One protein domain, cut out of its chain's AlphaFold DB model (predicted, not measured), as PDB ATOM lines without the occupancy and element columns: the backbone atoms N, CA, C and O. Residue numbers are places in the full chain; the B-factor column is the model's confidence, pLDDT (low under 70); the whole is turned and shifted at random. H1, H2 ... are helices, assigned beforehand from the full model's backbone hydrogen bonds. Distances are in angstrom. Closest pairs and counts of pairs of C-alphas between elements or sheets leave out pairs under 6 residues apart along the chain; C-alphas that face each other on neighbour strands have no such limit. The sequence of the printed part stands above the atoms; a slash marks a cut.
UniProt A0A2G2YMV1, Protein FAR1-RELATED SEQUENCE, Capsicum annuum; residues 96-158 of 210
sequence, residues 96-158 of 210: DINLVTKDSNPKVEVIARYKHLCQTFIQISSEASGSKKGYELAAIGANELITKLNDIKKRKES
ATOM      1  N   ASP A  96      27.028  26.237  -4.812       43.94
ATOM      2  CA  ASP A  96      28.240  27.070  -4.883       43.94
ATOM      3  C   ASP A  96      27.976  28.329  -5.745       43.94
ATOM      4  O   ASP A  96      28.620  28.570  -6.766       43.94
ATOM      5  N   ILE A  97      26.991  29.149  -5.360       47.03
ATOM      6  CA  ILE A  97      26.787  30.499  -5.922       47.03
ATOM      7  C   ILE A  97      27.811  31.487  -5.327       47.03
ATOM      8  O   ILE A  97      28.122  32.508  -5.933       47.03
ATOM      9  N   ASN A  98      28.429  31.155  -4.190       43.84
ATOM     10  CA  ASN A  98      29.255  32.097  -3.427       43.84
ATOM     11  C   ASN A  98      30.741  32.161  -3.825       43.84
ATOM     12  O   ASN A  98      31.461  33.007  -3.298       43.84
ATOM     13  N   LEU A  99      31.228  31.348  -4.772       44.06
ATOM     14  CA  LEU A  99      32.624  31.443  -5.242       44.06
ATOM     15  C   LEU A  99      32.862  32.550  -6.286       44.06
ATOM     16  O   LEU A  99      33.997  32.752  -6.713       44.06
ATOM     17  N   VAL A 100      31.824  33.293  -6.684       49.25
ATOM     18  CA  VAL A 100      31.944  34.409  -7.636       49.25
ATOM     19  C   VAL A 100      31.466  35.707  -6.995       49.25
ATOM     20  O   VAL A 100      30.474  36.298  -7.397       49.25
ATOM     21  N   THR A 101      32.194  36.180  -5.988       51.53
ATOM     22  CA  THR A 101      32.257  37.611  -5.655       51.53
ATOM     23  C   THR A 101      33.721  37.889  -5.305       51.53
ATOM     24  O   THR A 101      34.275  37.290  -4.391       51.53
ATOM     25  N   LYS A 102      34.476  38.657  -6.096       48.09
ATOM     26  CA  LYS A 102      34.432  40.121  -5.996       48.09
ATOM     27  C   LYS A 102      34.882  40.907  -7.244       48.09
ATOM     28  O   LYS A 102      34.745  42.114  -7.202       48.09
ATOM     29  N   ASP A 103      35.307  40.279  -8.349       52.41
ATOM     30  CA  ASP A 103      35.886  41.022  -9.503       52.41
ATOM     31  C   ASP A 103      35.495  40.488 -10.902       52.41
ATOM     32  O   ASP A 103      36.313  40.412 -11.819       52.41
ATOM     33  N   SER A 104      34.259  40.028 -11.110       55.34
ATOM     34  CA  SER A 104      33.953  39.237 -12.316       55.34
ATOM     35  C   SER A 104      33.341  40.020 -13.478       55.34
ATOM     36  O   SER A 104      32.246  40.563 -13.404       55.34
ATOM     37  N   ASN A 105      34.060  39.963 -14.600       65.81
ATOM     38  CA  ASN A 105      33.626  40.269 -15.961       65.81
ATOM     39  C   ASN A 105      32.189  39.756 -16.239       65.81
ATOM     40  O   ASN A 105      31.923  38.576 -15.982       65.81
ATOM     41  N   PRO A 106      31.290  40.564 -16.843       68.12
ATOM     42  CA  PRO A 106      29.892  40.194 -17.115       68.12
ATOM     43  C   PRO A 106      29.724  38.879 -17.896       68.12
ATOM     44  O   PRO A 106      28.705  38.200 -17.781       68.12
ATOM     45  N   LYS A 107      30.742  38.455 -18.657       62.38
ATOM     46  CA  LYS A 107      30.735  37.166 -19.370       62.38
ATOM     47  C   LYS A 107      30.726  35.951 -18.435       62.38
ATOM     48  O   LYS A 107      30.133  34.932 -18.780       62.38
ATOM     49  N   VAL A 108      31.360  36.040 -17.266       66.12
ATOM     50  CA  VAL A 108      31.446  34.929 -16.298       66.12
ATOM     51  C   VAL A 108      30.091  34.686 -15.635       66.12
ATOM     52  O   VAL A 108      29.677  33.541 -15.456       66.12
ATOM     53  N   GLU A 109      29.357  35.759 -15.351       71.25
ATOM     54  CA  GLU A 109      28.038  35.687 -14.727       71.25
ATOM     55  C   GLU A 109      26.992  35.038 -15.647       71.25
ATOM     56  O   GLU A 109      26.206  34.193 -15.215       71.25
ATOM     57  N   VAL A 110      27.026  35.358 -16.945       75.38
ATOM     58  CA  VAL A 110      26.158  34.720 -17.949       75.38
ATOM     59  C   VAL A 110      26.403  33.209 -18.006       75.38
ATOM     60  O   VAL A 110      25.447  32.433 -18.043       75.38
ATOM     61  N   ILE A 111      27.666  32.778 -17.954       73.44
ATOM     62  CA  ILE A 111      28.034  31.355 -17.958       73.44
ATOM     63  C   ILE A 111      27.528  30.656 -16.690       73.44
ATOM     64  O   ILE A 111      26.991  29.550 -16.778       73.44
ATOM     65  N   ALA A 112      27.654  31.291 -15.520       73.50
ATOM     66  CA  ALA A 112      27.168  30.739 -14.257       73.50
ATOM     67  C   ALA A 112      25.641  30.550 -14.261       73.50
ATOM     68  O   ALA A 112      25.152  29.462 -13.948       73.50
ATOM     69  N   ARG A 113      24.889  31.570 -14.704       83.44
ATOM     70  CA  ARG A 113      23.422  31.510 -14.833       83.44
ATOM     71  C   ARG A 113      22.988  30.425 -15.821       83.44
ATOM     72  O   ARG A 113      22.102  29.633 -15.506       83.44
ATOM     73  N   TYR A 114      23.640  30.343 -16.982       79.19
ATOM     74  CA  TYR A 114      23.371  29.301 -17.976       79.19
ATOM     75  C   TYR A 114      23.608  27.897 -17.406       79.19
ATOM     76  O   TYR A 114      22.746  27.025 -17.514       79.19
ATOM     77  N   LYS A 115      24.749  27.689 -16.739       79.75
ATOM     78  CA  LYS A 115      25.109  26.404 -16.129       79.75
ATOM     79  C   LYS A 115      24.075  25.959 -15.097       79.75
ATOM     80  O   LYS A 115      23.671  24.798 -15.122       79.75
ATOM     81  N   HIS A 116      23.643  26.868 -14.223       82.25
ATOM     82  CA  HIS A 116      22.614  26.585 -13.226       82.25
ATOM     83  C   HIS A 116      21.304  26.143 -13.893       82.25
ATOM     84  O   HIS A 116      20.794  25.066 -13.592       82.25
ATOM     85  N   LEU A 117      20.812  26.917 -14.867       85.44
ATOM     86  CA  LEU A 117      19.571  26.602 -15.580       85.44
ATOM     87  C   LEU A 117      19.628  25.230 -16.257       85.44
ATOM     88  O   LEU A 117      18.704  24.436 -16.096       85.44
ATOM     89  N   CYS A 118      20.714  24.912 -16.967       79.88
ATOM     90  CA  CYS A 118      20.866  23.600 -17.594       79.88
ATOM     91  C   CYS A 118      20.741  22.459 -16.580       79.88
ATOM     92  O   CYS A 118      20.032  21.493 -16.846       79.88
ATOM     93  N   GLN A 119      21.393  22.569 -15.420       78.12
ATOM     94  CA  GLN A 119      21.336  21.533 -14.385       78.12
ATOM     95  C   GLN A 119      19.917  21.343 -13.847       78.12
ATOM     96  O   GLN A 119      19.446  20.209 -13.765       78.12
ATOM     97  N   THR A 120      19.217  22.440 -13.555       79.94
ATOM     98  CA  THR A 120      17.823  22.399 -13.104       79.94
ATOM     99  C   THR A 120      16.916  21.748 -14.151       79.94
ATOM    100  O   THR A 120      16.148  20.844 -13.828       79.94
ATOM    101  N   PHE A 121      17.031  22.132 -15.427       89.12
ATOM    102  CA  PHE A 121      16.198  21.563 -16.491       89.12
ATOM    103  C   PHE A 121      16.501  20.091 -16.774       89.12
ATOM    104  O   PHE A 121      15.588  19.340 -17.118       89.12
ATOM    105  N   ILE A 122      17.748  19.647 -16.604       81.50
ATOM    106  CA  ILE A 122      18.107  18.227 -16.710       81.50
ATOM    107  C   ILE A 122      17.409  17.419 -15.617       81.50
ATOM    108  O   ILE A 122      16.841  16.370 -15.916       81.50
ATOM    109  N   GLN A 123      17.410  17.909 -14.375       80.25
ATOM    110  CA  GLN A 123      16.728  17.240 -13.270       80.25
ATOM    111  C   GLN A 123      15.221  17.142 -13.529       80.25
ATOM    112  O   GLN A 123      14.667  16.045 -13.490       80.25
ATOM    113  N   ILE A 124      14.590  18.259 -13.903       85.38
ATOM    114  CA  ILE A 124      13.166  18.295 -14.259       85.38
ATOM    115  C   ILE A 124      12.872  17.301 -15.386       85.38
ATOM    116  O   ILE A 124      11.911  16.545 -15.306       85.38
ATOM    117  N   SER A 125      13.715  17.258 -16.422       84.75
ATOM    118  CA  SER A 125      13.549  16.323 -17.541       84.75
ATOM    119  C   SER A 125      13.652  14.867 -17.087       84.75
ATOM    120  O   SER A 125      12.850  14.033 -17.507       84.75
ATOM    121  N   SER A 126      14.616  14.562 -16.214       83.19
ATOM    122  CA  SER A 126      14.811  13.222 -15.659       83.19
ATOM    123  C   SER A 126      13.579  12.764 -14.877       83.19
ATOM    124  O   SER A 126      13.068  11.677 -15.136       83.19
ATOM    125  N   GLU A 127      13.067  13.602 -13.973       83.12
ATOM    126  CA  GLU A 127      11.898  13.297 -13.139       83.12
ATOM    127  C   GLU A 127      10.604  13.217 -13.965       83.12
ATOM    128  O   GLU A 127       9.831  12.265 -13.840       83.12
ATOM    129  N   ALA A 128      10.389  14.172 -14.873       88.69
ATOM    130  CA  ALA A 128       9.191  14.242 -15.705       88.69
ATOM    131  C   ALA A 128       9.091  13.080 -16.702       88.69
ATOM    132  O   ALA A 128       7.993  12.595 -16.970       88.69
ATOM    133  N   SER A 129      10.220  12.597 -17.235       87.25
ATOM    134  CA  SER A 129      10.233  11.513 -18.228       87.25
ATOM    135  C   SER A 129       9.710  10.173 -17.700       87.25
ATOM    136  O   SER A 129       9.261   9.340 -18.488       87.25
ATOM    137  N   GLY A 130       9.716   9.971 -16.377       86.06
ATOM    138  CA  GLY A 130       9.247   8.737 -15.745       86.06
ATOM    139  C   GLY A 130       7.727   8.539 -15.783       86.06
ATOM    140  O   GLY A 130       7.253   7.428 -15.557       86.06
ATOM    141  N   SER A 131       6.944   9.583 -16.079       93.44
ATOM    142  CA  SER A 131       5.481   9.513 -16.149       93.44
ATOM    143  C   SER A 131       4.947  10.357 -17.296       93.44
ATOM    144  O   SER A 131       5.321  11.515 -17.448       93.44
ATOM    145  N   LYS A 132       3.984   9.825 -18.059       90.31
ATOM    146  CA  LYS A 132       3.334  10.567 -19.152       90.31
ATOM    147  C   LYS A 132       2.749  11.904 -18.674       90.31
ATOM    148  O   LYS A 132       2.944  12.925 -19.321       90.31
ATOM    149  N   LYS A 133       2.111  11.904 -17.499       92.94
ATOM    150  CA  LYS A 133       1.534  13.111 -16.889       92.94
ATOM    151  C   LYS A 133       2.614  14.104 -16.434       92.94
ATOM    152  O   LYS A 133       2.416  15.309 -16.530       92.94
ATOM    153  N   GLY A 134       3.756  13.597 -15.960       91.62
ATOM    154  CA  GLY A 134       4.914  14.419 -15.593       91.62
ATOM    155  C   GLY A 134       5.534  15.103 -16.810       91.62
ATOM    156  O   GLY A 134       5.775  16.307 -16.783       91.62
ATOM    157  N   TYR A 135       5.707  14.356 -17.901       93.81
ATOM    158  CA  TYR A 135       6.174  14.879 -19.182       93.81
ATOM    159  C   TYR A 135       5.254  15.976 -19.727       93.81
ATOM    160  O   TYR A 135       5.739  17.045 -20.089       93.81
ATOM    161  N   GLU A 136       3.939  15.738 -19.761       93.06
ATOM    162  CA  GLU A 136       2.964  16.713 -20.266       93.06
ATOM    163  C   GLU A 136       3.018  18.026 -19.470       93.06
ATOM    164  O   GLU A 136       3.092  19.102 -20.064       93.06
ATOM    165  N   LEU A 137       3.080  17.945 -18.137       94.31
ATOM    166  CA  LEU A 137       3.212  19.117 -17.269       94.31
ATOM    167  C   LEU A 137       4.524  19.871 -17.525       94.31
ATOM    168  O   LEU A 137       4.512  21.092 -17.693       94.31
ATOM    169  N   ALA A 138       5.653  19.160 -17.590       93.69
ATOM    170  CA  ALA A 138       6.957  19.771 -17.837       93.69
ATOM    171  C   ALA A 138       7.037  20.427 -19.225       93.69
ATOM    172  O   ALA A 138       7.613  21.505 -19.364       93.69
ATOM    173  N   ALA A 139       6.428  19.815 -20.244       90.88
ATOM    174  CA  ALA A 139       6.381  20.353 -21.599       90.88
ATOM    175  C   ALA A 139       5.543  21.639 -21.682       90.88
ATOM    176  O   ALA A 139       5.967  22.606 -22.318       90.88
ATOM    177  N   ILE A 140       4.384  21.678 -21.016       93.69
ATOM    178  CA  ILE A 140       3.554  22.890 -20.930       93.69
ATOM    179  C   ILE A 140       4.332  24.004 -20.224       93.69
ATOM    180  O   ILE A 140       4.499  25.087 -20.788       93.69
ATOM    181  N   GLY A 141       4.901  23.714 -19.049       94.31
ATOM    182  CA  GLY A 141       5.677  24.690 -18.284       94.31
ATOM    183  C   GLY A 141       6.892  25.230 -19.046       94.31
ATOM    184  O   GLY A 141       7.162  26.430 -19.012       94.31
ATOM    185  N   ALA A 142       7.603  24.380 -19.794       92.44
ATOM    186  CA  ALA A 142       8.732  24.810 -20.619       92.44
ATOM    187  C   ALA A 142       8.301  25.775 -21.736       92.44
ATOM    188  O   ALA A 142       8.949  26.802 -21.942       92.44
ATOM    189  N   ASN A 143       7.191  25.487 -22.421       90.81
ATOM    190  CA  ASN A 143       6.663  26.367 -23.463       90.81
ATOM    191  C   ASN A 143       6.214  27.721 -22.892       90.81
ATOM    192  O   ASN A 143       6.546  28.756 -23.465       90.81
ATOM    193  N   GLU A 144       5.536  27.734 -21.740       94.88
ATOM    194  CA  GLU A 144       5.144  28.975 -21.056       94.88
ATOM    195  C   GLU A 144       6.341  29.822 -20.603       94.88
ATOM    196  O   GLU A 144       6.291  31.053 -20.617       94.88
ATOM    197  N   LEU A 145       7.438  29.187 -20.186       94.44
ATOM    198  CA  LEU A 145       8.663  29.904 -19.841       94.44
ATOM    199  C   LEU A 145       9.302  30.530 -21.084       94.44
ATOM    200  O   LEU A 145       9.710  31.690 -21.041       94.44
ATOM    201  N   ILE A 146       9.352  29.800 -22.201       90.75
ATOM    202  CA  ILE A 146       9.891  30.311 -23.469       90.75
ATOM    203  C   ILE A 146       9.080  31.516 -23.961       90.75
ATOM    204  O   ILE A 146       9.672  32.512 -24.383       90.75
ATOM    205  N   THR A 147       7.746  31.473 -23.884       92.88
ATOM    206  CA  THR A 147       6.900  32.607 -24.293       92.88
ATOM    207  C   THR A 147       7.158  33.836 -23.427       92.88
ATOM    208  O   THR A 147       7.471  34.897 -23.967       92.88
ATOM    209  N   LYS A 148       7.166  33.683 -22.097       94.88
ATOM    210  CA  LYS A 148       7.475  34.780 -21.162       94.88
ATOM    211  C   LYS A 148       8.865  35.381 -21.400       94.88
ATOM    212  O   LYS A 148       9.025  36.598 -21.332       94.88
ATOM    213  N   LEU A 149       9.874  34.562 -21.708       92.38
ATOM    214  CA  LEU A 149      11.226  35.044 -22.024       92.38
ATOM    215  C   LEU A 149      11.268  35.853 -23.326       92.38
ATOM    216  O   LEU A 149      11.931  36.890 -23.383       92.38
ATOM    217  N   ASN A 150      10.539  35.415 -24.352       89.25
ATOM    218  CA  ASN A 150      10.418  36.159 -25.605       89.25
ATOM    219  C   ASN A 150       9.710  37.504 -25.396       89.25
ATOM    220  O   ASN A 150      10.119  38.504 -25.986       89.25
ATOM    221  N   ASP A 151       8.709  37.563 -24.519       92.75
ATOM    222  CA  ASP A 151       8.023  38.812 -24.183       92.75
ATOM    223  C   ASP A 151       8.932  39.784 -23.417       92.75
ATOM    224  O   ASP A 151       8.927  40.984 -23.692       92.75
ATOM    225  N   ILE A 152       9.777  39.282 -22.509       91.50
ATOM    226  CA  ILE A 152      10.811  40.092 -21.839       91.50
ATOM    227  C   ILE A 152      11.818  40.640 -22.858       91.50
ATOM    228  O   ILE A 152      12.248  41.787 -22.735       91.50
ATOM    229  N   LYS A 153      12.186  39.846 -23.870       87.81
ATOM    230  CA  LYS A 153      13.098  40.283 -24.933       87.81
ATOM    231  C   LYS A 153      12.487  41.412 -25.772       87.81
ATOM    232  O   LYS A 153      13.125  42.448 -25.929       87.81
ATOM    233  N   LYS A 154      11.228  41.265 -26.198       86.88
ATOM    234  CA  LYS A 154      10.493  42.302 -26.945       86.88
ATOM    235  C   LYS A 154      10.382  43.621 -26.174       86.88
ATOM    236  O   LYS A 154      10.532  44.683 -26.760       86.88
ATOM    237  N   ARG A 155      10.167  43.563 -24.854       80.38
ATOM    238  CA  ARG A 155      10.099  44.760 -23.992       80.38
ATOM    239  C   ARG A 155      11.438  45.477 -23.824       80.38
ATOM    240  O   ARG A 155      11.439  46.655 -23.495       80.38
ATOM    241  N   LYS A 156      12.567  44.785 -24.009       71.31
ATOM    242  CA  LYS A 156      13.897  45.415 -24.004       71.31
ATOM    243  C   LYS A 156      14.220  46.095 -25.334       71.31
ATOM    244  O   LYS A 156      14.883  47.118 -25.322       71.31
ATOM    245  N   GLU A 157      13.722  45.561 -26.449       61.59
ATOM    246  CA  GLU A 157      13.921  46.130 -27.791       61.59
ATOM    247  C   GLU A 157      13.061  47.388 -28.042       61.59
ATOM    248  O   GLU A 157      13.415  48.209 -28.875       61.59
ATOM    249  N   SER A 158      11.970  47.598 -27.293       54.03
ATOM    250  CA  SER A 158      11.091  48.775 -27.429       54.03
ATOM    251  C   SER A 158      11.507  50.012 -26.611       54.03
ATOM    252  O   SER A 158      10.725  50.953 -26.522       54.03
TER     253      SER A 158
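What this domain is: This is residues 96 to 158 of the 210 residues of the protein "Protein FAR1-RELATED SEQUENCE" of Capsicum annuum (UniProt A0A2G2YMV1). Two long helices, H1 and then H2, meet near their ends at a tight turn and open from there as a narrow V, with the first printed residues folding back beside H1 as a tail. Residues 143 to 158, of which 143 to 157 belong to H2, stick out free, and so do residues 101 to 107. The printed part has 63 residues, with two named helices and no named strand, and is all helix. It is flat, spanning 46 by 35 by 12 A, and only just loose, close to extended, with a radius of gyration of the C-alphas of 15.6 A.

How they stand to each other: H1, residues 106 to 129, and H2, residues 132 to 157, form a helical hairpin. They run opposite ways at a shallow tilt of 24 degrees. They touch through residues 124 to 129 of H1 and 134 to 138 of H2 alone; their closest C-alphas, those of Ala 128 and Gly 134, are 4.3 A apart. In H1 and H2 every O i to N i+4 pair is within hydrogen-bond range.

Where its parts are: H1 is 34.8 A long from C-alpha 106 at (29.892, 40.194, -17.115) to C-alpha 129. H2 is 38.1 A long and ends at C-alpha 157 at (13.921, 46.130, -27.791).

The domain as a whole: The C-alphas farthest apart, those of Asp 103 and Lys 132, are 45.6 A apart. The printed part has no cut. The pLDDT is under 70 at residues 96 to 108 and 157 to 158.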